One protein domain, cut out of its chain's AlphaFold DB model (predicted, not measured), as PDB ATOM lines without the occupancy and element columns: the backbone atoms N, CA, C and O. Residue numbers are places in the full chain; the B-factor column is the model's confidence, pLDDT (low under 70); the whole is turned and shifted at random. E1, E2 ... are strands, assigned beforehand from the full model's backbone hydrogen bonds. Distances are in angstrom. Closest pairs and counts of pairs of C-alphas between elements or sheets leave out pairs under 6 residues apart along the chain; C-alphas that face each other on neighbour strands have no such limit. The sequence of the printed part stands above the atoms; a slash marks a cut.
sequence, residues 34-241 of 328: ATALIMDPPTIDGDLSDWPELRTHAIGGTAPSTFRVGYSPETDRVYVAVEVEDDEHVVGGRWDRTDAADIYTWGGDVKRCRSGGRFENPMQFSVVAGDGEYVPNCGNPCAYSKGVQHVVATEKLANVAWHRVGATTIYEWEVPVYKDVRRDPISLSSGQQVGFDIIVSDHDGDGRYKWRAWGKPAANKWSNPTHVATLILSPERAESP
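Overview. This is residues 34 to 241 of the 328 residues of the protein "Carb-bd_dom_fam9 domain-containing protein" of Gemmatimonadaceae bacterium (UniProt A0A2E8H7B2). Amid many loops, two strand layers face each other as a sandwich, one of E2, E3, E4, E9 and E8, one of E7, E6, E5, E10 and E11; E1 and E12 join them at one end into one mixed, branched sheet. Only 83 of 208 printed residues lie in the twelve named strands, E1 to E12 along the chain: all strand, little regular structure. It is compact, radius of gyration of the C-alphas 15.8 A, spanning 44 by 42 by 31 A.

Along the chain. Find C-alpha 193 at (28.869, -23.812, -48.312); E10 runs 35.6 A to residue 204. Look for E5 at 100 to 106, E6 at 123 to 127, E7 at 142 to 144, E11 at 208 to 213, E12 at 229 to 237; then E1 at 34 to 38, from (28.880, -14.009, -46.643), E2 at 57 to 59, E3 at 65 to 72, E4 at 77 to 85, E8 at 159 to 165, E9 at 168 to 176.

Arrangement. Beside E10, antiparallel E5 lies on one side, N 102 to O 199 2.8 A; E11 and E12 on the other. E2 E3 E4 and E5 E6 E7 are meanders, successive antiparallel neighbours. E1 is parallel to E3, N 71 to O 37 2.9 A, and to E12, N 36 to O 232 2.9 A.

Size, cuts and confidence. The printed part has no cut. Long links include E1 to E2. Residues 61 to 63, 116, 118 and 155 have pLDDT under 70.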
ATOM      1  N   ALA A  34      27.558 -14.609 -46.559       95.06
ATOM      2  CA  ALA A  34      28.880 -14.009 -46.643       95.06
ATOM      3  C   ALA A  34      29.759 -14.874 -47.546       95.06
ATOM      4  O   ALA A  34      29.517 -16.072 -47.714       95.06
ATOM      5  N   THR A  35      30.771 -14.253 -48.136       97.38
ATOM      6  CA  THR A  35      31.744 -14.933 -48.986       97.38
ATOM      7  C   THR A  35      33.096 -14.839 -48.302       97.38
ATOM      8  O   THR A  35      33.588 -13.734 -48.102       97.38
ATOM      9  N   ALA A  36      33.676 -15.984 -47.948       98.12
ATOM     10  CA  ALA A  36      35.044 -16.065 -47.456       98.12
ATOM     11  C   ALA A  36      35.994 -16.223 -48.644       98.12
ATOM     12  O   ALA A  36      35.801 -17.115 -49.474       98.12
ATOM     13  N   LEU A  37      37.011 -15.370 -48.722       98.19
ATOM     14  CA  LEU A  37      38.094 -15.499 -49.698       98.19
ATOM     15  C   LEU A  37      39.194 -16.410 -49.150       98.19
ATOM     16  O   LEU A  37      39.355 -16.518 -47.933       98.19
ATOM     17  N   ILE A  38      39.963 -17.035 -50.043       98.31
ATOM     18  CA  ILE A  38      41.192 -17.732 -49.654       98.31
ATOM     19  C   ILE A  38      42.174 -16.685 -49.128       98.31
ATOM     20  O   ILE A  38      42.453 -15.709 -49.823       98.31
ATOM     21  N   MET A  39      42.728 -16.889 -47.942       97.44
ATOM     22  CA  MET A  39      43.765 -16.025 -47.384       97.44
ATOM     23  C   MET A  39      44.888 -16.841 -46.756       97.44
ATOM     24  O   MET A  39      44.691 -17.996 -46.371       97.44
ATOM     25  N   ASP A  40      46.060 -16.220 -46.661       96.81
ATOM     26  CA  ASP A  40      47.124 -16.738 -45.811       96.81
ATOM     27  C   ASP A  40      46.695 -16.572 -44.339       96.81
ATOM     28  O   ASP A  40      46.015 -15.589 -44.027       96.81
ATOM     29  N   PRO A  41      47.026 -17.522 -43.446       97.25
ATOM     30  CA  PRO A  41      46.716 -17.393 -42.024       97.25
ATOM     31  C   PRO A  41      47.307 -16.098 -41.438       97.25
ATOM     32  O   PRO A  41      48.516 -15.898 -41.586       97.25
ATOM     33  N   PRO A  42      46.499 -15.249 -40.776       97.25
ATOM     34  CA  PRO A  42      47.015 -14.122 -40.020       97.25
ATOM     35  C   PRO A  42      47.590 -14.613 -38.688       97.25
ATOM     36  O   PRO A  42      47.341 -15.743 -38.243       97.25
ATOM     37  N   THR A  43      48.352 -13.749 -38.039       97.50
ATOM     38  CA  THR A  43      48.693 -13.888 -36.627       97.50
ATOM     39  C   THR A  43      47.426 -13.627 -35.815       97.50
ATOM     40  O   THR A  43      46.653 -12.742 -36.142       97.50
ATOM     41  N   ILE A  44      47.164 -14.444 -34.793       97.88
ATOM     42  CA  ILE A  44      46.004 -14.260 -33.911       97.88
ATOM     43  C   ILE A  44      46.509 -13.582 -32.636       97.88
ATOM     44  O   ILE A  44      46.942 -14.266 -31.707       97.88
ATOM     45  N   ASP A  45      46.518 -12.251 -32.616       97.69
ATOM     46  CA  ASP A  45      47.086 -11.429 -31.535       97.69
ATOM     47  C   ASP A  45      46.242 -10.195 -31.142       97.69
ATOM     48  O   ASP A  45      46.583  -9.474 -30.202       97.69
ATOM     49  N   GLY A  46      45.088 -10.012 -31.776       97.06
ATOM     50  CA  GLY A  46      44.172  -8.893 -31.607       97.06
ATOM     51  C   GLY A  46      44.471  -7.696 -32.516       97.06
ATOM     52  O   GLY A  46      43.796  -6.675 -32.371       97.06
ATOM     53  N   ASP A  47      45.441  -7.780 -33.430       97.12
ATOM     54  CA  ASP A  47      45.816  -6.708 -34.358       97.12
ATOM     55  C   ASP A  47      45.528  -7.073 -35.821       97.12
ATOM     56  O   ASP A  47      46.084  -7.998 -36.392       97.12
ATOM     57  N   LEU A  48      44.719  -6.250 -36.493       97.19
ATOM     58  CA  LEU A  48      44.304  -6.504 -37.874       97.19
ATOM     59  C   LEU A  48      45.333  -6.053 -38.926       97.19
ATOM     60  O   LEU A  48      44.995  -5.943 -40.107       97.19
ATOM     61  N   SER A  49      46.564  -5.721 -38.531       96.31
ATOM     62  CA  SER A  49      47.559  -5.115 -39.423       96.31
ATOM     63  C   SER A  49      48.068  -6.053 -40.526       96.31
ATOM     64  O   SER A  49      48.459  -5.576 -41.597       96.31
ATOM     65  N   ASP A  50      48.022  -7.369 -40.311       96.12
ATOM     66  CA  ASP A  50      48.398  -8.387 -41.298       96.12
ATOM     67  C   ASP A  50      47.207  -8.933 -42.112       96.12
ATOM     68  O   ASP A  50      47.399  -9.708 -43.059       96.12
ATOM     69  N   TRP A  51      45.984  -8.474 -41.826       97.25
ATOM     70  CA  TRP A  51      44.789  -8.913 -42.537       97.25
ATOM     71  C   TRP A  51      44.725  -8.347 -43.953       97.25
ATOM     72  O   TRP A  51      44.927  -7.148 -44.161       97.25
ATOM     73  N   PRO A  52      44.358  -9.168 -44.952       96.38
ATOM     74  CA  PRO A  52      44.088  -8.671 -46.286       96.38
ATOM     75  C   PRO A  52      42.833  -7.796 -46.309       96.38
ATOM     76  O   PRO A  52      41.953  -7.879 -45.449       96.38
ATOM     77  N   GLU A  53      42.718  -6.998 -47.365       94.69
ATOM     78  CA  GLU A  53      41.512  -6.218 -47.625       94.69
ATOM     79  C   GLU A  53      40.354  -7.169 -47.949       94.69
ATOM     80  O   GLU A  53      40.254  -7.737 -49.039       94.69
ATOM     81  N   LEU A  54      39.475  -7.361 -46.970       96.56
ATOM     82  CA  LEU A  54      38.295  -8.210 -47.066       96.56
ATOM     83  C   LEU A  54      37.026  -7.374 -46.977       96.56
ATOM     84  O   LEU A  54      36.983  -6.295 -46.385       96.56
ATOM     85  N   ARG A  55      35.940  -7.919 -47.526       96.12
ATOM     86  CA  ARG A  55      34.623  -7.308 -47.385       96.12
ATOM     87  C   ARG A  55      34.218  -7.262 -45.910       96.12
ATOM     88  O   ARG A  55      34.123  -8.296 -45.254       96.12
ATOM     89  N   THR A  56      33.882  -6.067 -45.440       96.12
ATOM     90  CA  THR A  56      33.281  -5.858 -44.122       96.12
ATOM     91  C   THR A  56      31.774  -6.116 -44.157       96.12
ATOM     92  O   THR A  56      31.056  -5.666 -45.057       96.12
ATOM     93  N   HIS A  57      31.286  -6.833 -43.151       95.12
ATOM     94  CA  HIS A  57      29.887  -7.173 -42.944       95.12
ATOM     95  C   HIS A  57      29.404  -6.597 -41.610       95.12
ATOM     96  O   HIS A  57      30.058  -6.770 -40.590       95.12
ATOM     97  N   ALA A  58      28.249  -5.932 -41.603       94.75
ATOM     98  CA  ALA A  58      27.647  -5.440 -40.366       94.75
ATOM     99  C   ALA A  58      26.995  -6.582 -39.567       94.75
ATOM    100  O   ALA A  58      26.347  -7.459 -40.145       94.75
ATOM    101  N   ILE A  59      27.129  -6.539 -38.242       94.25
ATOM    102  CA  ILE A  59      26.435  -7.402 -37.281       94.25
ATOM    103  C   ILE A  59      25.280  -6.582 -36.689       94.25
ATOM    104  O   ILE A  59      25.487  -5.556 -36.038       94.25
ATOM    105  N   GLY A  60      24.036  -7.007 -36.923       86.94
ATOM    106  CA  GLY A  60      22.854  -6.193 -36.619       86.94
ATOM    107  C   GLY A  60      22.611  -5.039 -37.612       86.94
ATOM    108  O   GLY A  60      23.259  -4.939 -38.650       86.94
ATOM    109  N   GLY A  61      21.602  -4.199 -37.334       65.06
ATOM    110  CA  GLY A  61      20.993  -3.312 -38.339       65.06
ATOM    111  C   GLY A  61      21.381  -1.825 -38.339       65.06
ATOM    112  O   GLY A  61      21.059  -1.164 -39.323       65.06
ATOM    113  N   THR A  62      22.008  -1.268 -37.289       53.47
ATOM    114  CA  THR A  62      22.114   0.211 -37.169       53.47
ATOM    115  C   THR A  62      23.422   0.829 -36.608       53.47
ATOM    116  O   THR A  62      23.473   2.052 -36.666       53.47
ATOM    117  N   ALA A  63      24.444   0.060 -36.144       54.25
ATOM    118  CA  ALA A  63      25.893   0.404 -35.890       54.25
ATOM    119  C   ALA A  63      26.473  -0.302 -34.625       54.25
ATOM    120  O   ALA A  63      25.662  -0.686 -33.777       54.25
ATOM    121  N   PRO A  64      27.807  -0.407 -34.391       72.19
ATOM    122  CA  PRO A  64      28.962  -0.568 -35.285       72.19
ATOM    123  C   PRO A  64      29.731  -1.847 -34.880       72.19
ATOM    124  O   PRO A  64      30.905  -1.835 -34.530       72.19
ATOM    125  N   SER A  65      29.037  -2.978 -34.867       94.94
ATOM    126  CA  SER A  65      29.731  -4.257 -34.831       94.94
ATOM    127  C   SER A  65      29.905  -4.714 -36.266       94.94
ATOM    128  O   SER A  65      28.936  -4.743 -37.036       94.94
ATOM    129  N   THR A  66      31.126  -5.039 -36.655       96.94
ATOM    130  CA  THR A  66      31.409  -5.541 -37.995       96.94
ATOM    131  C   THR A  66      32.286  -6.771 -37.939       96.94
ATOM    132  O   THR A  66      32.917  -7.056 -36.925       96.94
ATOM    133  N   PHE A  67      32.305  -7.522 -39.032       98.00
ATOM    134  CA  PHE A  67      33.269  -8.588 -39.203       98.00
ATOM    135  C   PHE A  67      33.809  -8.663 -40.621       98.00
ATOM    136  O   PHE A  67      33.169  -8.231 -41.586       98.00
ATOM    137  N   ARG A  68      34.985  -9.273 -40.734       98.25
ATOM    138  CA  ARG A  68      35.594  -9.740 -41.979       98.25
ATOM    139  C   ARG A  68      35.847 -11.235 -41.845       98.25
ATOM    140  O   ARG A  68      36.064 -11.733 -40.741       98.25
ATOM    141  N   VAL A  69      35.778 -11.958 -42.957       98.62
ATOM    142  CA  VAL A  69      35.928 -13.414 -42.949       98.62
ATOM    143  C   VAL A  69      36.714 -13.897 -44.159       98.62
ATOM    144  O   VAL A  69      36.438 -13.514 -45.298       98.62
ATOM    145  N   GLY A  70      37.681 -14.766 -43.900       98.38
ATOM    146  CA  GLY A  70      38.432 -15.505 -44.903       98.38
ATOM    147  C   GLY A  70      38.592 -16.960 -44.477       98.38
ATOM    148  O   GLY A  70      38.125 -17.372 -43.413       98.38
ATOM    149  N   TYR A  71      39.207 -17.771 -45.325       98.62
ATOM    150  CA  TYR A  71      39.494 -19.162 -44.997       98.62
ATOM    151  C   TYR A  71      40.808 -19.615 -45.623       98.62
ATOM    152  O   TYR A  71      41.273 -19.030 -46.601       98.62
ATOM    153  N   SER A  72      41.386 -20.687 -45.085       97.94
ATOM    154  CA  SER A  72      42.532 -21.359 -45.691       97.94
ATOM    155  C   SER A  72      42.206 -22.834 -45.943       97.94
ATOM    156  O   SER A  72      41.932 -23.568 -44.990       97.94
ATOM    157  N   PRO A  73      42.240 -23.297 -47.208       97.50
ATOM    158  CA  PRO A  73      42.128 -24.720 -47.526       97.50
ATOM    159  C   PRO A  73      43.381 -25.515 -47.125       97.50
ATOM    160  O   PRO A  73      43.346 -26.738 -47.124       97.50
ATOM    161  N   GLU A  74      44.498 -24.848 -46.814       96.94
ATOM    162  CA  GLU A  74      45.732 -25.515 -46.377       96.94
ATOM    163  C   GLU A  74      45.674 -25.896 -44.895       96.94
ATOM    164  O   GLU A  74      46.206 -26.932 -44.501       96.94
ATOM    165  N   THR A  75      45.014 -25.070 -44.076       96.69
ATOM    166  CA  THR A  75      44.870 -25.302 -42.631       96.69
ATOM    167  C   THR A  75      43.488 -25.825 -42.236       96.69
ATOM    168  O   THR A  75      43.295 -26.196 -41.081       96.69
ATOM    169  N   ASP A  76      42.531 -25.876 -43.170       97.44
ATOM    170  CA  ASP A  76      41.121 -26.200 -42.914       97.44
ATOM    171  C   ASP A  76      40.485 -25.295 -41.837       97.44
ATOM    172  O   ASP A  76      39.693 -25.726 -40.989       97.44
ATOM    173  N   ARG A  77      40.832 -24.001 -41.871       97.75
ATOM    174  CA  ARG A  77      40.356 -22.985 -40.920       97.75
ATOM    175  C   ARG A  77      39.576 -21.865 -41.588       97.75
ATOM    176  O   ARG A  77      39.871 -21.457 -42.712       97.75
ATOM    177  N   VAL A  78      38.611 -21.338 -40.841       98.38
ATOM    178  CA  VAL A  78      37.968 -20.049 -41.101       98.38
ATOM    179  C   VAL A  78      38.589 -19.023 -40.161       98.38
ATOM    180  O   VAL A  78      38.696 -19.272 -38.959       98.38
ATOM    181  N   TYR A  79      38.973 -17.880 -40.718       98.62
ATOM    182  CA  TYR A  79      39.524 -16.751 -39.982       98.62
ATOM    183  C   TYR A  79      38.473 -15.651 -39.903       98.62
ATOM    184  O   TYR A  79      37.894 -15.276 -40.929       98.62
ATOM    185  N   VAL A  80      38.206 -15.149 -38.697       98.69
ATOM    186  CA  VAL A  80      37.207 -14.093 -38.469       98.69
ATOM    187  C   VAL A  80      37.809 -12.956 -37.655       98.69
ATOM    188  O   VAL A  80      38.260 -13.177 -36.537       98.69
ATOM    189  N   ALA A  81      37.755 -11.744 -38.198       98.50
ATOM    190  CA  ALA A  81      38.019 -10.516 -37.458       98.50
ATOM    191  C   ALA A  81      36.675  -9.892 -37.092       98.50
ATOM    192  O   ALA A  81      35.847  -9.691 -37.983       98.50
ATOM    193  N   VAL A  82      36.448  -9.595 -35.816       98.38
ATOM    194  CA  VAL A  82      35.241  -8.924 -35.318       98.38
ATOM    195  C   VAL A  82      35.652  -7.628 -34.636       98.38
ATOM    196  O   VAL A  82      36.451  -7.646 -33.710       98.38
ATOM    197  N   GLU A  83      35.077  -6.515 -35.066       98.00
ATOM    198  CA  GLU A  83      35.236  -5.212 -34.422       98.00
ATOM    199  C   GLU A  83      33.915  -4.853 -33.744       98.00
ATOM    200  O   GLU A  83      32.854  -4.927 -34.371       98.00
ATOM    201  N   VAL A  84      33.967  -4.485 -32.468       96.88
ATOM    202  CA  VAL A  84      32.811  -4.080 -31.665       96.88
ATOM    203  C   VAL A  84      33.132  -2.739 -31.029       96.88
ATOM    204  O   VAL A  84      34.069  -2.666 -30.240       96.88
ATOM    205  N   GLU A  85      32.371  -1.689 -31.340       95.38
ATOM    206  CA  GLU A  85      32.402  -0.480 -30.507       95.38
ATOM    207  C   GLU A  85      31.368  -0.602 -29.390       95.38
ATOM    208  O   GLU A  85      30.191  -0.874 -29.640       95.38
ATOM    209  N   ASP A  86      31.849  -0.392 -28.174       92.88
ATOM    210  CA  ASP A  86      31.093  -0.377 -26.937       92.88
ATOM    211  C   ASP A  86      31.779   0.580 -25.961       92.88
ATOM    212  O   ASP A  86      32.983   0.462 -25.722       92.88
ATOM    213  N   ASP A  87      31.050   1.544 -25.410       93.12
ATOM    214  CA  ASP A  87      31.618   2.516 -24.473       93.12
ATOM    215  C   ASP A  87      31.845   1.904 -23.081       93.12
ATOM    216  O   ASP A  87      32.722   2.361 -22.338       93.12
ATOM    217  N   GLU A  88      31.103   0.853 -22.730       92.00
ATOM    218  CA  GLU A  88      31.223   0.133 -21.467       92.00
ATOM    219  C   GLU A  88      31.696  -1.294 -21.749       92.00
ATOM    220  O   GLU A  88      31.197  -1.947 -22.644       92.00
ATOM    221  N   HIS A  89      32.711  -1.773 -21.025       94.38
ATOM    222  CA  HIS A  89      33.170  -3.157 -21.173       94.38
ATOM    223  C   HIS A  89      32.955  -3.919 -19.873       94.38
ATOM    224  O   HIS A  89      33.658  -3.690 -18.882       94.38
ATOM    225  N   VAL A  90      31.986  -4.825 -19.869       95.56
ATOM    226  CA  VAL A  90      31.577  -5.627 -18.722       95.56
ATOM    227  C   VAL A  90      32.125  -7.043 -18.836       95.56
ATOM    228  O   VAL A  90      31.699  -7.866 -19.647       95.56
ATOM    229  N   VAL A  91      33.053  -7.357 -17.930       96.75
ATOM    230  CA  VAL A  91      33.649  -8.689 -17.782       96.75
ATOM    231  C   VAL A  91      32.909  -9.461 -16.695       96.75
ATOM    232  O   VAL A  91      33.082  -9.207 -15.501       96.75
ATOM    233  N   GLY A  92      32.074 -10.412 -17.107       95.00
ATOM    234  CA  GLY A  92      31.280 -11.250 -16.211       95.00
ATOM    235  C   GLY A  92      31.644 -12.732 -16.252       95.00
ATOM    236  O   GLY A  92      32.589 -13.159 -16.904       95.00
ATOM    237  N   GLY A  93      30.858 -13.536 -15.530       94.56
ATOM    238  CA  GLY A  93      31.002 -15.000 -15.467       94.56
ATOM    239  C   GLY A  93      29.803 -15.768 -16.030       94.56
ATOM    240  O   GLY A  93      29.574 -16.915 -15.642       94.56
ATOM    241  N   ARG A  94      28.952 -15.118 -16.836       94.94
ATOM    242  CA  ARG A  94      27.777 -15.734 -17.467       94.94
ATOM    243  C   ARG A  94      27.354 -14.951 -18.706       94.94
ATOM    244  O   ARG A  94      27.421 -13.728 -18.699       94.94
ATOM    245  N   TRP A  95      26.839 -15.661 -19.706       94.06
ATOM    246  CA  TRP A  95      26.408 -15.137 -21.006       94.06
ATOM    247  C   TRP A  95      25.458 -13.936 -20.956       94.06
ATOM    248  O   TRP A  95      25.468 -13.140 -21.878       94.06
ATOM    249  N   ASP A  96      24.640 -13.791 -19.912       94.44
ATOM    250  CA  ASP A  96      23.689 -12.683 -19.732       94.44
ATOM    251  C   ASP A  96      24.206 -11.579 -18.799       94.44
ATOM    252  O   ASP A  96      23.416 -10.777 -18.302       94.44
ATOM    253  N   ARG A  97      25.503 -11.586 -18.480       95.56
ATOM    254  CA  ARG A  97      26.159 -10.673 -17.529       95.56
ATOM    255  C   ARG A  97      27.541 -10.228 -18.002       95.56
ATOM    256  O   ARG A  97      28.383  -9.905 -17.170       95.56
ATOM    257  N   THR A  98      27.812 -10.330 -19.295       96.19
ATOM    258  CA  THR A  98      29.130 -10.065 -19.864       96.19
ATOM    259  C   THR A  98      29.004  -9.633 -21.311       96.19
ATOM    260  O   THR A  98      28.099 -10.099 -22.013       96.19
ATOM    261  N   ASP A  99      29.975  -8.851 -21.759       96.75
ATOM    262  CA  ASP A  99      30.195  -8.610 -23.177       96.75
ATOM    263  C   ASP A  99      30.979  -9.772 -23.760       96.75
ATOM    264  O   ASP A  99      31.900 -10.310 -23.131       96.75
ATOM    265  N   ALA A 100      30.582 -10.204 -24.949       97.00
ATOM    266  CA  ALA A 100      31.174 -11.372 -25.574       97.00
ATOM    267  C   ALA A 100      31.012 -11.374 -27.089       97.00
ATOM    268  O   ALA A 100      30.095 -10.766 -27.646       97.00
ATOM    269  N   ALA A 101      31.876 -12.146 -27.740       97.62
ATOM    270  CA  ALA A 101      31.729 -12.532 -29.131       97.62
ATOM    271  C   ALA A 101      31.550 -14.052 -29.225       97.62
ATOM    272  O   ALA A 101      32.329 -14.821 -28.656       97.62
ATOM    273  N   ASP A 102      30.528 -14.475 -29.966       97.19
ATOM    274  CA  ASP A 102      30.271 -15.870 -30.300       97.19
ATOM    275  C   ASP A 102      30.471 -16.107 -31.799       97.19
ATOM    276  O   ASP A 102      29.889 -15.395 -32.621       97.19
ATOM    277  N   ILE A 103      31.175 -17.178 -32.159       97.75
ATOM    278  CA  ILE A 103      31.246 -17.715 -33.520       97.75
ATOM    279  C   ILE A 103      30.514 -19.053 -33.575       97.75
ATOM    280  O   ILE A 103      30.729 -19.934 -32.743       97.75
ATOM    281  N   TYR A 104      29.670 -19.233 -34.586       96.44
ATOM    282  CA  TYR A 104      28.984 -20.491 -34.860       96.44
ATOM    283  C   TYR A 104      29.498 -21.093 -36.163       96.44
ATOM    284  O   TYR A 104      29.474 -20.416 -37.187       96.44
ATOM    285  N   THR A 105      29.892 -22.370 -36.161       95.94
ATOM    286  CA  THR A 105      30.250 -23.103 -37.389       95.94
ATOM    287  C   THR A 105      29.501 -24.428 -37.510       95.94
ATOM    288  O   THR A 105      29.186 -25.093 -36.518       95.94
ATOM    289  N   TRP A 106      29.186 -24.827 -38.744       94.06
ATOM    290  CA  TRP A 106      28.525 -26.098 -39.039       94.06
ATOM    291  C   TRP A 106      28.873 -26.611 -40.441       94.06
ATOM    292  O   TRP A 106      28.567 -25.971 -41.443       94.06
ATOM    293  N   GLY A 107      29.485 -27.791 -40.523       93.00
ATOM    294  CA  GLY A 107      29.890 -28.450 -41.772       93.00
ATOM    295  C   GLY A 107      29.074 -29.699 -42.105       93.00
ATOM    296  O   GLY A 107      29.535 -30.542 -42.875       93.00
ATOM    297  N   GLY A 108      27.918 -29.882 -41.463       86.25
ATOM    298  CA  GLY A 108      27.093 -31.075 -41.626       86.25
ATOM    299  C   GLY A 108      26.489 -31.221 -43.025       86.25
ATOM    300  O   GLY A 108      26.491 -30.305 -43.846       86.25
ATOM    301  N   ASP A 109      25.953 -32.411 -43.309       82.50
ATOM    302  CA  ASP A 109      25.261 -32.662 -44.574       82.50
ATOM    303  C   ASP A 109      23.995 -31.811 -44.636       82.50
ATOM    304  O   ASP A 109      23.075 -31.956 -43.827       82.50
ATOM    305  N   VAL A 110      23.934 -30.951 -45.646       73.25
ATOM    306  CA  VAL A 110      22.801 -30.071 -45.896       73.25
ATOM    307  C   VAL A 110      21.476 -30.829 -45.973       73.25
ATOM    308  O   VAL A 110      20.441 -30.356 -45.509       73.25
ATOM    309  N   LYS A 111      21.475 -32.046 -46.521       74.81
ATOM    310  CA  LYS A 111      20.255 -32.861 -46.611       74.81
ATOM    311  C   LYS A 111      19.701 -33.228 -45.236       74.81
ATOM    312  O   LYS A 111      18.548 -33.641 -45.134       74.81
ATOM    313  N   ARG A 112      20.515 -33.094 -44.189       77.31
ATOM    314  CA  ARG A 112      20.199 -33.512 -42.831       77.31
ATOM    315  C   ARG A 112      19.953 -32.363 -41.863       77.31
ATOM    316  O   ARG A 112      19.373 -32.619 -40.817       77.31
ATOM    317  N   CYS A 113      20.223 -31.102 -42.213       77.50
ATOM    318  CA  CYS A 113      19.989 -29.989 -41.279       77.50
ATOM    319  C   CYS A 113      18.539 -29.864 -40.786       77.50
ATOM    320  O   CYS A 113      18.307 -29.393 -39.680       77.50
ATOM    321  N   ARG A 114      17.556 -30.343 -41.561       75.12
ATOM    322  CA  ARG A 114      16.141 -30.392 -41.147       75.12
ATOM    323  C   ARG A 114      15.739 -31.683 -40.432       75.12
ATOM    324  O   ARG A 114      14.625 -31.781 -39.933       75.12
ATOM    325  N   SER A 115      16.620 -32.680 -40.405       70.19
ATOM    326  CA  SER A 115      16.355 -33.982 -39.794       70.19
ATOM    327  C   SER A 115      16.448 -33.948 -38.265       70.19
ATOM    328  O   SER A 115      15.918 -34.836 -37.600       70.19
ATOM    329  N   GLY A 116      17.078 -32.907 -37.704       65.12
ATOM    330  CA  GLY A 116      17.201 -32.724 -36.258       65.12
ATOM    331  C   GLY A 116      18.043 -33.812 -35.588       65.12
ATOM    332  O   GLY A 116      17.811 -34.137 -34.420       65.12
ATOM    333  N   GLY A 117      18.994 -34.408 -36.319       71.81
ATOM    334  CA  GLY A 117      19.872 -35.440 -35.788       71.81
ATOM    335  C   GLY A 117      20.608 -34.958 -34.537       71.81
ATOM    336  O   GLY A 117      21.100 -33.834 -34.478       71.81
ATOM    337  N   ARG A 118      20.729 -35.831 -33.524       67.25
ATOM    338  CA  ARG A 118      21.351 -35.508 -32.222       67.25
ATOM    339  C   ARG A 118      22.752 -34.891 -32.340       67.25
ATOM    340  O   ARG A 118      23.161 -34.170 -31.437       67.25
ATOM    341  N   PHE A 119      23.468 -35.189 -33.420       72.19
ATOM    342  CA  PHE A 119      24.841 -34.744 -33.633       72.19
ATOM    343  C   PHE A 119      24.965 -33.615 -34.665       72.19
ATOM    344  O   PHE A 119      26.049 -33.088 -34.857       72.19
ATOM    345  N   GLU A 120      23.884 -33.188 -35.307       84.12
ATOM    346  CA  GLU A 120      23.942 -32.291 -36.471       84.12
ATOM    347  C   GLU A 120      23.818 -30.815 -36.087       84.12
ATOM    348  O   GLU A 120      23.261 -30.017 -36.833       84.12
ATOM    349  N   ASN A 121      24.331 -30.445 -34.915       89.94
ATOM    350  CA  ASN A 121      24.177 -29.107 -34.362       89.94
ATOM    351  C   ASN A 121      25.425 -28.248 -34.613       89.94
ATOM    352  O   ASN A 121      26.535 -28.789 -34.622       89.94
ATOM    353  N   PRO A 122      25.271 -26.923 -34.793       92.94
ATOM    354  CA  PRO A 122      26.404 -26.011 -34.886       92.94
ATOM    355  C   PRO A 122      27.280 -26.051 -33.636       92.94
ATOM    356  O   PRO A 122      26.771 -26.207 -32.521       92.94
ATOM    357  N   MET A 123      28.584 -25.878 -33.819       94.00
ATOM    358  CA  MET A 123      29.508 -25.597 -32.725       94.00
ATOM    359  C   MET A 123      29.488 -24.097 -32.441       94.00
ATOM    360  O   MET A 123      29.628 -23.309 -33.369       94.00
ATOM    361  N   GLN A 124      29.306 -23.725 -31.178       95.56
ATOM    362  CA  GLN A 124      29.469 -22.372 -30.660       95.56
ATOM    363  C   GLN A 124      30.852 -22.247 -30.032       95.56
ATOM    364  O   GLN A 124      31.229 -23.095 -29.221       95.56
ATOM    365  N   PHE A 125      31.560 -21.178 -30.368       96.75
ATOM    366  CA  PHE A 125      32.783 -20.730 -29.716       96.75
ATOM    367  C   PHE A 125      32.514 -19.355 -29.120       96.75
ATOM    368  O   PHE A 125      32.102 -18.467 -29.852       96.75
ATOM    369  N   SER A 126      32.719 -19.191 -27.819       97.12
ATOM    370  CA  SER A 126      32.405 -17.961 -27.086       97.12
ATOM    371  C   SER A 126      33.650 -17.423 -26.406       97.12
ATOM    372  O   SER A 126      34.351 -18.193 -25.748       97.12
ATOM    373  N   VAL A 127      33.895 -16.120 -26.507       97.69
ATOM    374  CA  VAL A 127      34.962 -15.432 -25.769       97.69
ATOM    375  C   VAL A 127      34.414 -14.190 -25.074       97.69
ATOM    376  O   VAL A 127      33.581 -13.477 -25.630       97.69
ATOM    377  N   VAL A 128      34.913 -13.927 -23.873       97.50
ATOM    378  CA  VAL A 128      34.770 -12.648 -23.165       97.50
ATOM    379  C   VAL A 128      36.118 -11.941 -23.241       97.50
ATOM    380  O   VAL A 128      37.129 -12.552 -22.901       97.50
ATOM    381  N   ALA A 129      36.185 -10.680 -23.674       96.69
ATOM    382  CA  ALA A 129      37.462  -9.967 -23.609       96.69
ATOM    383  C   ALA A 129      37.850  -9.692 -22.144       96.69
ATOM    384  O   ALA A 129      37.090  -9.070 -21.407       96.69
ATOM    385  N   GLY A 130      39.012 -10.179 -21.703       95.81
ATOM    386  CA  GLY A 130      39.444 -10.170 -20.297       95.81
ATOM    387  C   GLY A 130      39.275 -11.515 -19.574       95.81
ATOM    388  O   GLY A 130      39.128 -12.563 -20.200       95.81
ATOM    389  N   ASP A 131      39.294 -11.486 -18.238       95.50
ATOM    390  CA  ASP A 131      39.354 -12.685 -17.376       95.50
ATOM    391  C   ASP A 131      37.978 -13.320 -17.067       95.50
ATOM    392  O   ASP A 131      37.820 -14.062 -16.094       95.50
ATOM    393  N   GLY A 132      36.955 -12.988 -17.856       94.88
ATOM    394  CA  GLY A 132      35.585 -13.466 -17.670       94.88
ATOM    395  C   GLY A 132      35.322 -14.845 -18.272       94.88
ATOM    396  O   GLY A 132      36.183 -15.460 -18.897       94.88
ATOM    397  N   GLU A 133      34.088 -15.320 -18.121       94.31
ATOM    398  CA  GLU A 133      33.614 -16.561 -18.733       94.31
ATOM    399  C   GLU A 133      32.197 -16.391 -19.285       94.31
ATOM    400  O   GLU A 133      31.297 -15.889 -18.610       94.31
ATOM    401  N   TYR A 134      31.960 -16.894 -20.498       93.56
ATOM    402  CA  TYR A 134      30.618 -16.907 -21.087       93.56
ATOM    403  C   TYR A 134      29.730 -18.000 -20.468       93.56
ATOM    404  O   TYR A 134      28.551 -17.795 -20.168       93.56
ATOM    405  N   VAL A 135      30.303 -19.184 -20.231       92.56
ATOM    406  CA  VAL A 135      29.654 -20.283 -19.509       92.56
ATOM    407  C   VAL A 135      30.470 -20.581 -18.252       92.56
ATOM    408  O   VAL A 135      31.652 -20.897 -18.392       92.56
ATOM    409  N   PRO A 136      29.859 -20.561 -17.052       92.44
ATOM    410  CA  PRO A 136      30.573 -20.841 -15.812       92.44
ATOM    411  C   PRO A 136      31.347 -22.165 -15.858       92.44
ATOM    412  O   PRO A 136      30.758 -23.221 -16.113       92.44
ATOM    413  N   ASN A 137      32.635 -22.121 -15.515       90.88
ATOM    414  CA  ASN A 137      33.579 -23.244 -15.494       90.88
ATOM    415  C   ASN A 137      33.873 -23.867 -16.869       90.88
ATOM    416  O   ASN A 137      34.324 -25.014 -16.939       90.88
ATOM    417  N   CYS A 138      33.585 -23.164 -17.965       90.19
ATOM    418  CA  CYS A 138      33.944 -23.627 -19.303       90.19
ATOM    419  C   CYS A 138      35.338 -23.160 -19.734       90.19
ATOM    420  O   CYS A 138      35.885 -23.743 -20.663       90.19
ATOM    421  N   GLY A 139      35.915 -22.149 -19.078       91.50
ATOM    422  CA  GLY A 139      37.082 -21.426 -19.568       91.50
ATOM    423  C   GLY A 139      36.732 -20.363 -20.611       91.50
ATOM    424  O   GLY A 139      35.568 -20.159 -20.969       91.50
ATOM    425  N   ASN A 140      37.773 -19.685 -21.091       93.25
ATOM    426  CA  ASN A 140      37.679 -18.568 -22.020       93.25
ATOM    427  C   ASN A 140      38.821 -18.672 -23.057       93.25
ATOM    428  O   ASN A 140      39.974 -18.463 -22.682       93.25
ATOM    429  N   PRO A 141      38.544 -19.051 -24.319       95.06
ATOM    430  CA  PRO A 141      37.219 -19.283 -24.896       95.06
ATOM    431  C   PRO A 141      36.553 -20.604 -24.466       95.06
ATOM    432  O   PRO A 141      37.196 -21.578 -24.063       95.06
ATOM    433  N   CYS A 142      35.230 -20.654 -24.619       94.81
ATOM    434  CA  CYS A 142      34.381 -21.822 -24.384       94.81
ATOM    435  C   CYS A 142      33.878 -22.407 -25.712       94.81
ATOM    436  O   CYS A 142      33.454 -21.657 -26.586       94.81
ATOM    437  N   ALA A 143      33.852 -23.738 -25.848       94.38
ATOM    438  CA  ALA A 143      33.190 -24.428 -26.958       94.38
ATOM    439  C   ALA A 143      31.977 -25.244 -26.489       94.38
ATOM    440  O   ALA A 143      32.041 -26.005 -25.513       94.38
ATOM    441  N   TYR A 144      30.869 -25.134 -27.227       91.19
ATOM    442  CA  TYR A 144      29.605 -25.777 -26.886       91.19
ATOM    443  C   TYR A 144      28.770 -26.189 -28.103       91.19
ATOM    444  O   TYR A 144      28.755 -25.528 -29.133       91.19
ATOM    445  N   SER A 145      28.010 -27.276 -27.969       90.75
ATOM    446  CA  SER A 145      26.947 -27.634 -28.907       90.75
ATOM    447  C   SER A 145      25.915 -28.542 -28.237       90.75
ATOM    448  O   SER A 145      26.218 -29.242 -27.262       90.75
ATOM    449  N   LYS A 146      24.685 -28.589 -28.761       88.44
ATOM    450  CA  LYS A 146      23.637 -29.452 -28.201       88.44
ATOM    451  C   LYS A 146      24.051 -30.917 -28.284       88.44
ATOM    452  O   LYS A 146      24.295 -31.456 -29.360       88.44
ATOM    453  N   GLY A 147      24.017 -31.584 -27.132       80.75
ATOM    454  CA  GLY A 147      24.320 -33.010 -27.012       80.75
ATOM    455  C   GLY A 147      25.771 -33.319 -26.649       80.75
ATOM    456  O   GLY A 147      26.099 -34.501 -26.538       80.75
ATOM    457  N   VAL A 148      26.601 -32.297 -26.419       80.69
ATOM    458  CA  VAL A 148      27.990 -32.427 -25.962       80.69
ATOM    459  C   VAL A 148      28.220 -31.542 -24.742       80.69
ATOM    460  O   VAL A 148      27.583 -30.503 -24.580       80.69
ATOM    461  N   GLN A 149      29.094 -31.994 -23.845       78.00
ATOM    462  CA  GLN A 149      29.493 -31.223 -22.673       78.00
ATOM    463  C   GLN A 149      30.310 -29.996 -23.100       78.00
ATOM    464  O   GLN A 149      31.110 -30.077 -24.033       78.00
ATOM    465  N   HIS A 150      30.111 -28.880 -22.399       78.50
ATOM    466  CA  HIS A 150      30.959 -27.696 -22.510       78.50
ATOM    467  C   HIS A 150      32.427 -28.077 -22.311       78.50
ATOM    468  O   HIS A 150      32.747 -28.861 -21.413       78.50
ATOM    469  N   VAL A 151      33.308 -27.544 -23.148       79.81
ATOM    470  CA  VAL A 151      34.752 -27.712 -22.981       79.81
ATOM    471  C   VAL A 151      35.455 -26.383 -23.168       79.81
ATOM    472  O   VAL A 151      35.020 -25.566 -23.980       79.81
ATOM    473  N   VAL A 152      36.587 -26.228 -22.487       75.25
ATOM    474  CA  VAL A 152      37.554 -25.177 -22.803       75.25
ATOM    475  C   VAL A 152      37.934 -25.324 -24.272       75.25
ATOM    476  O   VAL A 152      38.382 -26.397 -24.699       75.25
ATOM    477  N   ALA A 153      37.739 -24.264 -25.052       70.38
ATOM    478  CA  ALA A 153      38.244 -24.202 -26.410       70.38
ATOM    479  C   ALA A 153      39.755 -23.955 -26.330       70.38
ATOM    480  O   ALA A 153      40.236 -22.835 -26.309       70.38
ATOM    481  N   THR A 154      40.523 -25.035 -26.207       75.38
ATOM    482  CA  THR A 154      41.985 -24.970 -26.350       75.38
ATOM    483  C   THR A 154      42.342 -24.521 -27.770       75.38
ATOM    484  O   THR A 154      41.544 -24.785 -28.666       75.38
ATOM    485  N   GLU A 155      43.564 -24.049 -28.019       64.06
ATOM    486  CA  GLU A 155      44.081 -23.705 -29.366       64.06
ATOM    487  C   GLU A 155      43.790 -24.773 -30.443       64.06
ATOM    488  O   GLU A 155      43.540 -24.481 -31.608       64.06
ATOM    489  N   LYS A 156      43.747 -26.056 -30.055       70.25
ATOM    490  CA  LYS A 156      43.392 -27.163 -30.962       70.25
ATOM    491  C   LYS A 156      41.946 -27.104 -31.480       70.25
ATOM    492  O   LYS A 156      41.661 -27.637 -32.551       70.25
ATOM    493  N   LEU A 157      41.038 -26.509 -30.712       82.19
ATOM    494  CA  LEU A 157      39.608 -26.384 -30.994       82.19
ATOM    495  C   LEU A 157      39.250 -25.024 -31.587       82.19
ATOM    496  O   LEU A 157      38.404 -24.989 -32.466       82.19
ATOM    497  N   ALA A 158      39.867 -23.948 -31.115       91.25
ATOM    498  CA  ALA A 158      39.825 -22.617 -31.707       91.25
ATOM    499  C   ALA A 158      40.963 -21.801 -31.091       91.25
ATOM    500  O   ALA A 158      41.266 -21.984 -29.910       91.25
ATOM    501  N   ASN A 159      41.566 -20.912 -31.871       95.62
ATOM    502  CA  ASN A 159      42.457 -19.889 -31.341       95.62
ATOM    503  C   ASN A 159      41.731 -18.546 -31.375       95.62
ATOM    504  O   ASN A 159      40.995 -18.265 -32.325       95.62
ATOM    505  N   VAL A 160      41.907 -17.748 -30.329       97.25
ATOM    506  CA  VAL A 160      41.323 -16.416 -30.252       97.25
ATOM    507  C   VAL A 160      42.265 -15.478 -29.531       97.25
ATOM    508  O   VAL A 160      42.820 -15.819 -28.486       97.25
ATOM    509  N   ALA A 161      42.380 -14.278 -30.068       97.69
ATOM    510  CA  ALA A 161      42.958 -13.146 -29.382       97.69
ATOM    511  C   ALA A 161      41.963 -11.993 -29.420       97.69
ATOM    512  O   ALA A 161      41.040 -11.948 -30.239       97.69
ATOM    513  N   TRP A 162      42.141 -11.063 -28.500       98.06
ATOM    514  CA  TRP A 162      41.431  -9.803 -28.529       98.06
ATOM    515  C   TRP A 162      42.416  -8.674 -28.293       98.06
ATOM    516  O   TRP A 162      43.509  -8.877 -27.765       98.06
ATOM    517  N   HIS A 163      41.994  -7.466 -28.623       97.88
ATOM    518  CA  HIS A 163      42.647  -6.239 -28.206       97.88
ATOM    519  C   HIS A 163      41.584  -5.157 -28.063       97.88
ATOM    520  O   HIS A 163      40.682  -5.053 -28.892       97.88
ATOM    521  N   ARG A 164      41.657  -4.356 -27.000       96.88
ATOM    522  CA  ARG A 164      40.727  -3.245 -26.792       96.88
ATOM    523  C   ARG A 164      41.476  -1.923 -26.794       96.88
ATOM    524  O   ARG A 164      42.392  -1.730 -25.999       96.88
ATOM    525  N   VAL A 165      41.037  -1.000 -27.646       96.00
ATOM    526  CA  VAL A 165      41.571   0.360 -27.761       96.00
ATOM    527  C   VAL A 165      40.420   1.351 -27.636       96.00
ATOM    528  O   VAL A 165      39.586   1.486 -28.529       96.00
ATOM    529  N   GLY A 166      40.368   2.063 -26.508       95.75
ATOM    530  CA  GLY A 166      39.258   2.969 -26.213       95.75
ATOM    531  C   GLY A 166      37.928   2.215 -26.119       95.75
ATOM    532  O   GLY A 166      37.801   1.304 -25.301       95.75
ATOM    533  N   ALA A 167      36.962   2.606 -26.952       95.31
ATOM    534  CA  ALA A 167      35.644   1.977 -27.043       95.31
ATOM    535  C   ALA A 167      35.613   0.763 -27.992       95.31
ATOM    536  O   ALA A 167      34.621   0.049 -28.047       95.31
ATOM    537  N   THR A 168      36.677   0.498 -28.752       97.06
ATOM    538  CA  THR A 168      36.677  -0.587 -29.741       97.06
ATOM    539  C   THR A 168      37.360  -1.825 -29.181       97.06
ATOM    540  O   THR A 168      38.533  -1.774 -28.812       97.06
ATOM    541  N   THR A 169      36.650  -2.951 -29.170       97.88
ATOM    542  CA  THR A 169      37.226  -4.284 -28.966       97.88
ATOM    543  C   THR A 169      37.336  -4.998 -30.308       97.88
ATOM    544  O   THR A 169      36.360  -5.120 -31.047       97.88
ATOM    545  N   ILE A 170      38.530  -5.492 -30.602       98.44
ATOM    546  CA  ILE A 170      38.846  -6.339 -31.745       98.44
ATOM    547  C   ILE A 170      38.956  -7.769 -31.233       98.44
ATOM    548  O   ILE A 170      39.601  -8.008 -30.212       98.44
ATOM    549  N   TYR A 171      38.341  -8.710 -31.938       98.44
ATOM    550  CA  TYR A 171      38.517 -10.142 -31.742       98.44
ATOM    551  C   TYR A 171      39.038 -10.762 -33.031       98.44
ATOM    552  O   TYR A 171      38.468 -10.537 -34.100       98.44
ATOM    553  N   GLU A 172      40.051 -11.602 -32.918       98.56
ATOM    554  CA  GLU A 172      40.580 -12.392 -34.019       98.56
ATOM    555  C   GLU A 172      40.413 -13.862 -33.712       98.56
ATOM    556  O   GLU A 172      40.794 -14.329 -32.643       98.56
ATOM    557  N   TRP A 173      39.840 -14.592 -34.657       98.56
ATOM    558  CA  TRP A 173      39.504 -15.991 -34.488       98.56
ATOM    559  C   TRP A 173      40.129 -16.840 -35.580       98.56
ATOM    560  O   TRP A 173      39.981 -16.546 -36.765       98.56
ATOM    561  N   GLU A 174      40.693 -17.971 -35.175       98.06
ATOM    562  CA  GLU A 174      40.935 -19.137 -36.017       98.06
ATOM    563  C   GLU A 174      39.996 -20.254 -35.549       98.06
ATOM    564  O   GLU A 174      40.176 -20.827 -34.469       98.06
ATOM    565  N   VAL A 175      38.989 -20.593 -36.360       96.88
ATOM    566  CA  VAL A 175      37.997 -21.620 -36.008       96.88
ATOM    567  C   VAL A 175      37.950 -22.753 -37.039       96.88
ATOM    568  O   VAL A 175      37.965 -22.512 -38.250       96.88
ATOM    569  N   PRO A 176      37.871 -24.021 -36.602       96.12
ATOM    570  CA  PRO A 176      37.531 -25.133 -37.475       96.12
ATOM    571  C   PRO A 176      36.044 -25.120 -37.825       96.12
ATOM    572  O   PRO A 176      35.190 -24.616 -37.086       96.12
ATOM    573  N   VAL A 177      35.719 -25.809 -38.915       95.56
ATOM    574  CA  VAL A 177      34.347 -26.211 -39.212       95.56
ATOM    575  C   VAL A 177      34.218 -27.708 -38.964       95.56
ATOM    576  O   VAL A 177      34.934 -28.516 -39.553       95.56
ATOM    577  N   TYR A 178      33.294 -28.083 -38.083       93.19
ATOM    578  CA  TYR A 178      33.033 -29.483 -37.764       93.19
ATOM    579  C   TYR A 178      31.807 -29.998 -38.502       93.19
ATOM    580  O   TYR A 178      30.778 -29.325 -38.581       93.19
ATOM    581  N   LYS A 179      31.892 -31.235 -38.985       89.50
ATOM    582  CA  LYS A 179      30.766 -31.960 -39.575       89.50
ATOM    583  C   LYS A 179      29.622 -32.142 -38.585       89.50
ATOM    584  O   LYS A 179      28.452 -32.082 -38.952       89.50
ATOM    585  N   ASP A 180      29.980 -32.425 -37.340       84.69
ATOM    586  CA  ASP A 180      29.050 -32.710 -36.263       84.69
ATOM    587  C   ASP A 180      29.708 -32.491 -34.895       84.69
ATOM    588  O   ASP A 180      30.910 -32.240 -34.772       84.69
ATOM    589  N   VAL A 181      28.908 -32.602 -33.839       82.62
ATOM    590  CA  VAL A 181      29.339 -32.312 -32.465       82.62
ATOM    591  C   VAL A 181      30.422 -33.259 -31.924       82.62
ATOM    592  O   VAL A 181      31.004 -32.977 -30.879       82.62
ATOM    593  N   ARG A 182      30.744 -34.362 -32.619       85.38
ATOM    594  CA  ARG A 182      31.890 -35.231 -32.289       85.38
ATOM    595  C   ARG A 182      33.228 -34.599 -32.674       85.38
ATOM    596  O   ARG A 182      34.259 -35.211 -32.419       85.38
ATOM    597  N   ARG A 183      33.205 -33.376 -33.221       84.56
ATOM    598  CA  ARG A 183      34.381 -32.573 -33.581       84.56
ATOM    599  C   ARG A 183      35.214 -33.232 -34.679       84.56
ATOM    600  O   ARG A 183      36.436 -33.205 -34.630       84.56
ATOM    601  N   ASP A 184      34.525 -33.827 -35.650       88.12
ATOM    602  CA  ASP A 184      35.110 -34.334 -36.894       88.12
ATOM    603  C   ASP A 184      35.287 -33.149 -37.861       88.12
ATOM    604  O   ASP A 184      34.271 -32.635 -38.352       88.12
ATOM    605  N   PRO A 185      36.510 -32.603 -38.040       91.25
ATOM    606  CA  PRO A 185      36.720 -31.442 -38.898       91.25
ATOM    607  C   PRO A 185      36.443 -31.811 -40.354       91.25
ATOM    608  O   PRO A 185      36.689 -32.936 -40.787       91.25
ATOM    609  N   ILE A 186      35.916 -30.858 -41.115       94.31
ATOM    610  CA  ILE A 186      35.772 -31.005 -42.563       94.31
ATOM    611  C   ILE A 186      36.938 -30.332 -43.276       94.31
ATOM    612  O   ILE A 186      37.398 -29.280 -42.841       94.31
ATOM    613  N   SER A 187      37.355 -30.899 -44.407       96.38
ATOM    614  CA  SER A 187      38.240 -30.178 -45.319       96.38
ATOM    615  C   SER A 187      37.480 -29.049 -46.001       96.38
ATOM    616  O   SER A 187      36.355 -29.251 -46.473       96.38
ATOM    617  N   LEU A 188      38.086 -27.867 -46.046       96.88
ATOM    618  CA  LEU A 188      37.510 -26.676 -46.651       96.88
ATOM    619  C   LEU A 188      37.926 -26.596 -48.117       96.88
ATOM    620  O   LEU A 188      39.103 -26.640 -48.461       96.88
ATOM    621  N   SER A 189      36.955 -26.477 -49.014       96.38
ATOM    622  CA  SER A 189      37.218 -26.385 -50.452       96.38
ATOM    623  C   SER A 189      36.400 -25.281 -51.104       96.38
ATOM    624  O   SER A 189      35.264 -25.008 -50.718       96.38
ATOM    625  N   SER A 190      36.967 -24.650 -52.130       96.31
ATOM    626  CA  SER A 190      36.268 -23.616 -52.893       96.31
ATOM    627  C   SER A 190      34.965 -24.144 -53.499       96.31
ATOM    628  O   SER A 190      34.877 -25.286 -53.947       96.31
ATOM    629  N   GLY A 191      33.938 -23.299 -53.514       93.31
ATOM    630  CA  GLY A 191      32.574 -23.637 -53.916       93.31
ATOM    631  C   GLY A 191      31.745 -24.315 -52.822       93.31
ATOM    632  O   GLY A 191      30.541 -24.490 -52.999       93.31
ATOM    633  N   GLN A 192      32.340 -24.690 -51.686       93.38
ATOM    634  CA  GLN A 192      31.599 -25.251 -50.562       93.38
ATOM    635  C   GLN A 192      30.786 -24.178 -49.826       93.38
ATOM    636  O   GLN A 192      31.153 -23.006 -49.774       93.38
ATOM    637  N   GLN A 193      29.674 -24.610 -49.234       92.81
ATOM    638  CA  GLN A 193      28.869 -23.812 -48.312       92.81
ATOM    639  C   GLN A 193      28.914 -24.456 -46.929       92.81
ATOM    640  O   GLN A 193      28.752 -25.673 -46.810       92.81
ATOM    641  N   VAL A 194      29.121 -23.640 -45.901       93.88
ATOM    642  CA  VAL A 194      29.094 -24.056 -44.495       93.88
ATOM    643  C   VAL A 194      28.147 -23.152 -43.712       93.88
ATOM    644  O   VAL A 194      27.941 -21.990 -44.069       93.88
ATOM    645  N   GLY A 195      27.543 -23.686 -42.654       93.88
ATOM    646  CA  GLY A 195      26.772 -22.886 -41.710       93.88
ATOM    647  C   GLY A 195      27.709 -22.007 -40.889       93.88
ATOM    648  O   GLY A 195      28.723 -22.492 -40.379       93.88
ATOM    649  N   PHE A 196      27.375 -20.727 -40.779       95.62
ATOM    650  CA  PHE A 196      28.187 -19.723 -40.106       95.62
ATOM    651  C   PHE A 196      27.307 -18.641 -39.487       95.62
ATOM    652  O   PHE A 196      26.343 -18.189 -40.105       95.62
ATOM    653  N   ASP A 197      27.631 -18.202 -38.279       96.38
ATOM    654  CA  ASP A 197      27.016 -17.010 -37.702       96.38
ATOM    655  C   ASP A 197      27.916 -16.363 -36.654       96.38
ATOM    656  O   ASP A 197      28.817 -17.009 -36.120       96.38
ATOM    657  N   ILE A 198      27.627 -15.104 -36.340       96.94
ATOM    658  CA  ILE A 198      28.306 -14.338 -35.299       96.94
ATOM    659  C   ILE A 198      27.248 -13.721 -34.396       96.94
ATOM    660  O   ILE A 198      26.254 -13.180 -34.895       96.94
ATOM    661  N   ILE A 199      27.457 -13.792 -33.085       96.38
ATOM    662  CA  ILE A 199      26.710 -12.994 -32.111       96.38
ATOM    663  C   ILE A 199      27.681 -12.091 -31.359       96.38
ATOM    664  O   ILE A 199      28.753 -12.526 -30.956       96.38
ATOM    665  N   VAL A 200      27.272 -10.843 -31.159       96.94
ATOM    666  CA  VAL A 200      27.877  -9.942 -30.179       96.94
ATOM    667  C   VAL A 200      26.873  -9.750 -29.051       96.94
ATOM    668  O   VAL A 200      25.709  -9.414 -29.306       96.94
ATOM    669  N   SER A 201      27.323 -10.011 -27.832       95.69
ATOM    670  CA  SER A 201      26.596  -9.784 -26.589       95.69
ATOM    671  C   SER A 201      27.094  -8.495 -25.949       95.69
ATOM    672  O   SER A 201      28.300  -8.280 -25.889       95.69
ATOM    673  N   ASP A 202      26.146  -7.681 -25.500       94.44
ATOM    674  CA  ASP A 202      26.322  -6.382 -24.849       94.44
ATOM    675  C   ASP A 202      25.553  -6.435 -23.521       94.44
ATOM    676  O   ASP A 202      24.363  -6.788 -23.478       94.44
ATOM    677  N   HIS A 203      26.246  -6.129 -22.436       92.75
ATOM    678  CA  HIS A 203      25.697  -5.916 -21.121       92.75
ATOM    679  C   HIS A 203      26.150  -4.552 -20.597       92.75
ATOM    680  O   HIS A 203      27.097  -4.450 -19.823       92.75
ATOM    681  N   ASP A 204      25.355  -3.529 -20.882       84.38
ATOM    682  CA  ASP A 204      25.386  -2.268 -20.143       84.38
ATOM    683  C   ASP A 204      25.294  -2.536 -18.618       84.38
ATOM    684  O   ASP A 204      24.451  -3.314 -18.141       84.38
ATOM    685  N   GLY A 205      26.122  -1.886 -17.795       72.81
ATOM    686  CA  GLY A 205      26.194  -2.082 -16.335       72.81
ATOM    687  C   GLY A 205      24.892  -1.781 -15.569       72.81
ATOM    688  O   GLY A 205      24.807  -1.996 -14.357       72.81
ATOM    689  N   ASP A 206      23.848  -1.324 -16.268       82.50
ATOM    690  CA  ASP A 206      22.486  -1.110 -15.773       82.50
ATOM    691  C   ASP A 206      21.642  -2.401 -15.668       82.50
ATOM    692  O   ASP A 206      20.496  -2.365 -15.203       82.50
ATOM    693  N   GLY A 207      22.209  -3.548 -16.059       80.31
ATOM    694  CA  GLY A 207      21.574  -4.862 -15.983       80.31
ATOM    695  C   GLY A 207      20.757  -5.235 -17.221       80.31
ATOM    696  O   GLY A 207      19.997  -6.210 -17.180       80.31
ATOM    697  N   ARG A 208      20.858  -4.470 -18.314       86.75
ATOM    698  CA  ARG A 208      20.220  -4.799 -19.592       86.75
ATOM    699  C   ARG A 208      21.165  -5.610 -20.458       86.75
ATOM    700  O   ARG A 208      22.138  -5.110 -20.992       86.75
ATOM    701  N   TYR A 209      20.775  -6.850 -20.696       91.31
ATOM    702  CA  TYR A 209      21.435  -7.704 -21.668       91.31
ATOM    703  C   TYR A 209      20.825  -7.535 -23.063       91.31
ATOM    704  O   TYR A 209      19.606  -7.675 -23.245       91.31
ATOM    705  N   LYS A 210      21.672  -7.304 -24.065       92.69
ATOM    706  CA  LYS A 210      21.320  -7.320 -25.484       92.69
ATOM    707  C   LYS A 210      22.269  -8.243 -26.230       92.69
ATOM    708  O   LYS A 210      23.420  -8.430 -25.873       92.69
ATOM    709  N   TRP A 211      21.772  -8.821 -27.312       93.50
ATOM    710  CA  TRP A 211      22.615  -9.559 -28.240       93.50
ATOM    711  C   TRP A 211      22.177  -9.269 -29.664       93.50
ATOM    712  O   TRP A 211      20.992  -9.049 -29.944       93.50
ATOM    713  N   ARG A 212      23.144  -9.254 -30.575       94.44
ATOM    714  CA  ARG A 212      22.927  -9.006 -31.998       94.44
ATOM    715  C   ARG A 212      23.575 -10.121 -32.788       94.44
ATOM    716  O   ARG A 212      24.753 -10.396 -32.609       94.44
ATOM    717  N   ALA A 213      22.796 -10.751 -33.658       94.81
ATOM    718  CA  ALA A 213      23.316 -11.718 -34.613       94.81
ATOM    719  C   ALA A 213      23.607 -11.042 -35.955       94.81
ATOM    720  O   ALA A 213      22.914 -10.092 -36.334       94.81
ATOM    721  N   TRP A 214      24.587 -11.566 -36.688       94.94
ATOM    722  CA  TRP A 214      24.720 -11.263 -38.108       94.94
ATOM    723  C   TRP A 214      23.542 -11.862 -38.874       94.94
ATOM    724  O   TRP A 214      22.786 -11.137 -39.518       94.94
ATOM    725  N   GLY A 215      23.352 -13.178 -38.769       92.56
ATOM    726  CA  GLY A 215      22.228 -13.881 -39.367       92.56
ATOM    727  C   GLY A 215      20.888 -13.533 -38.716       92.56
ATOM    728  O   GLY A 215      20.764 -12.666 -37.851       92.56
ATOM    729  N   LYS A 216      19.837 -14.259 -39.111       91.06
ATOM    730  CA  LYS A 216      18.497 -14.085 -38.536       91.06
ATOM    731  C   LYS A 216      18.563 -14.199 -37.001       91.06
ATOM    732  O   LYS A 216      19.092 -15.202 -36.506       91.06
ATOM    733  N   PRO A 217      18.004 -13.240 -36.237       91.19
ATOM    734  CA  PRO A 217      17.922 -13.362 -34.787       91.19
ATOM    735  C   PRO A 217      17.151 -14.630 -34.409       91.19
ATOM    736  O   PRO A 217      15.972 -14.783 -34.731       91.19
ATOM    737  N   ALA A 218      17.839 -15.561 -33.758       90.88
ATOM    738  CA  ALA A 218      17.277 -16.820 -33.304       90.88
ATOM    739  C   ALA A 218      17.976 -17.249 -32.014       90.88
ATOM    740  O   ALA A 218      19.203 -17.251 -31.942       90.88
ATOM    741  N   ALA A 219      17.191 -17.638 -31.012       88.19
ATOM    742  CA  ALA A 219      17.728 -18.281 -29.822       88.19
ATOM    743  C   ALA A 219      18.259 -19.687 -30.158       88.19
ATOM    744  O   ALA A 219      17.839 -20.318 -31.133       88.19
ATOM    745  N   ASN A 220      19.145 -20.204 -29.307       89.44
ATOM    746  CA  ASN A 220      19.644 -21.580 -29.366       89.44
ATOM    747  C   ASN A 220      20.294 -21.974 -30.710       89.44
ATOM    748  O   ASN A 220      20.077 -23.089 -31.193       89.44
ATOM    749  N   LYS A 221      21.090 -21.088 -31.330       92.12
ATOM    750  CA  LYS A 221      21.807 -21.380 -32.594       92.12
ATOM    751  C   LYS A 221      22.698 -22.625 -32.501       92.12
ATOM    752  O   LYS A 221      22.716 -23.435 -33.416       92.12
ATOM    753  N   TRP A 222      23.306 -22.860 -31.340       91.19
ATOM    754  CA  TRP A 222      24.077 -24.065 -30.990       91.19
ATOM    755  C   TRP A 222      23.280 -25.385 -31.028       91.19
ATOM    756  O   TRP A 222      23.842 -26.457 -30.809       91.19
ATOM    757  N   SER A 223      21.960 -25.332 -31.241       90.56
ATOM    758  CA  SER A 223      21.057 -26.489 -31.186       90.56
ATOM    759  C   SER A 223      20.269 -26.753 -32.462       90.56
ATOM    760  O   SER A 223      19.490 -27.709 -32.497       90.56
ATOM    761  N   ASN A 224      20.396 -25.876 -33.458       90.56
ATOM    762  CA  ASN A 224      19.651 -25.993 -34.697       90.56
ATOM    763  C   ASN A 224      20.450 -25.387 -35.862       90.56
ATOM    764  O   ASN A 224      20.594 -24.164 -35.924       90.56
ATOM    765  N   PRO A 225      20.930 -26.205 -36.815       90.12
ATOM    766  CA  PRO A 225      21.687 -25.712 -37.963       90.12
ATOM    767  C   PRO A 225      20.871 -24.807 -38.892       90.12
ATOM    768  O   PRO A 225      21.461 -24.065 -39.665       90.12
ATOM    769  N   THR A 226      19.536 -24.794 -38.806       89.56
ATOM    770  CA  THR A 226      18.726 -23.847 -39.591       89.56
ATOM    771  C   THR A 226      18.721 -22.428 -39.024       89.56
ATOM    772  O   THR A 226      18.175 -21.518 -39.648       89.56
ATOM    773  N   HIS A 227      19.298 -22.220 -37.835       91.31
ATOM    774  CA  HIS A 227      19.376 -20.912 -37.184       91.31
ATOM    775  C   HIS A 227      20.663 -20.142 -37.506       91.31
ATOM    776  O   HIS A 227      20.751 -18.972 -37.128       91.31
ATOM    777  N   VAL A 228      21.648 -20.771 -38.151       92.56
ATOM    778  CA  VAL A 228      22.872 -20.098 -38.607       92.56
ATOM    779  C   VAL A 228      22.722 -19.667 -40.065       92.56
ATOM    780  O   VAL A 228      21.950 -20.251 -40.828       92.56
ATOM    781  N   ALA A 229      23.424 -18.602 -40.433       93.50
ATOM    782  CA  ALA A 229      23.511 -18.120 -41.802       93.50
ATOM    783  C   ALA A 229      24.515 -18.960 -42.621       93.50
ATOM    784  O   ALA A 229      24.986 -20.007 -42.166       93.50
ATOM    785  N   THR A 230      24.807 -18.535 -43.853       93.44
ATOM    786  CA  THR A 230      25.603 -19.329 -44.801       93.44
ATOM    787  C   THR A 230      26.890 -18.605 -45.189       93.44
ATOM    788  O   THR A 230      26.859 -17.464 -45.661       93.44
ATOM    789  N   LEU A 231      28.024 -19.291 -45.044       95.12
ATOM    790  CA  LEU A 231      29.328 -18.857 -45.539       95.12
ATOM    791  C   LEU A 231      29.679 -19.631 -46.810       95.12
ATOM    792  O   LEU A 231      29.711 -20.863 -46.817       95.12
ATOM    793  N   ILE A 232      29.929 -18.898 -47.892       95.69
ATOM    794  CA  ILE A 232      30.340 -19.439 -49.189       95.69
ATOM    795  C   ILE A 232      31.861 -19.342 -49.287       95.69
ATOM    796  O   ILE A 232      32.410 -18.246 -49.184       95.69
ATOM    797  N   LEU A 233      32.534 -20.465 -49.523       96.94
ATOM    798  CA  LEU A 233      33.986 -20.508 -49.685       96.94
ATOM    799  C   LEU A 233      34.346 -20.188 -51.142       96.94
ATOM    800  O   LEU A 233      34.072 -20.980 -52.044       96.94
ATOM    801  N   SER A 234      34.900 -19.007 -51.400       97.31
ATOM    802  CA  SER A 234      35.241 -18.542 -52.752       97.31
ATOM    803  C   SER A 234      36.535 -19.180 -53.272       97.31
ATOM    804  O   SER A 234      37.458 -19.376 -52.490       97.31
ATOM    805  N   PRO A 235      36.678 -19.462 -54.581       96.81
ATOM    806  CA  PRO A 235      37.983 -19.783 -55.170       96.81
ATOM    807  C   PRO A 235      38.923 -18.574 -55.277       96.81
ATOM    808  O   PRO A 235      40.100 -18.742 -55.588       96.81
ATOM    809  N   GLU A 236      38.415 -17.359 -55.075       96.56
ATOM    810  CA  GLU A 236      39.207 -16.134 -55.148       96.56
ATOM    811  C   GLU A 236      40.121 -15.999 -53.926       96.56
ATOM    812  O   GLU A 236      39.708 -16.259 -52.792       96.56
ATOM    813  N   ARG A 237      41.365 -15.565 -54.163       96.62
ATOM    814  CA  ARG A 237      42.338 -15.257 -53.112       96.62
ATOM    815  C   ARG A 237      42.268 -13.776 -52.764       96.62
ATOM    816  O   ARG A 237      42.235 -12.939 -53.662       96.62
ATOM    817  N   ALA A 238      42.259 -13.471 -51.474       94.75
ATOM    818  CA  ALA A 238      42.373 -12.114 -50.978       94.75
ATOM    819  C   ALA A 238      43.742 -11.532 -51.362       94.75
ATOM    820  O   ALA A 238      44.761 -12.230 -51.329       94.75
ATOM    821  N   GLU A 239      43.771 -10.260 -51.751       88.81
ATOM    822  CA  GLU A 239      45.030  -9.587 -52.050       88.81
ATOM    823  C   GLU A 239      45.794  -9.339 -50.746       88.81
ATOM    824  O   GLU A 239      45.269  -8.730 -49.816       88.81
ATOM    825  N   SER A 240      47.044  -9.803 -50.677       77.50
ATOM    826  CA  SER A 240      47.896  -9.531 -49.518       77.50
ATOM    827  C   SER A 240      48.130  -8.018 -49.369       77.50
ATOM    828  O   SER A 240      48.430  -7.349 -50.375       77.50
ATOM    829  N   PRO A 241      48.105  -7.479 -48.136       72.94
ATOM    830  CA  PRO A 241      48.437  -6.081 -47.862       72.94
ATOM    831  C   PRO A 241      49.797  -5.685 -48.443       72.94
ATOM    832  O   PRO A 241      49.929  -4.618 -49.053       72.94
TER     833      PRO A 241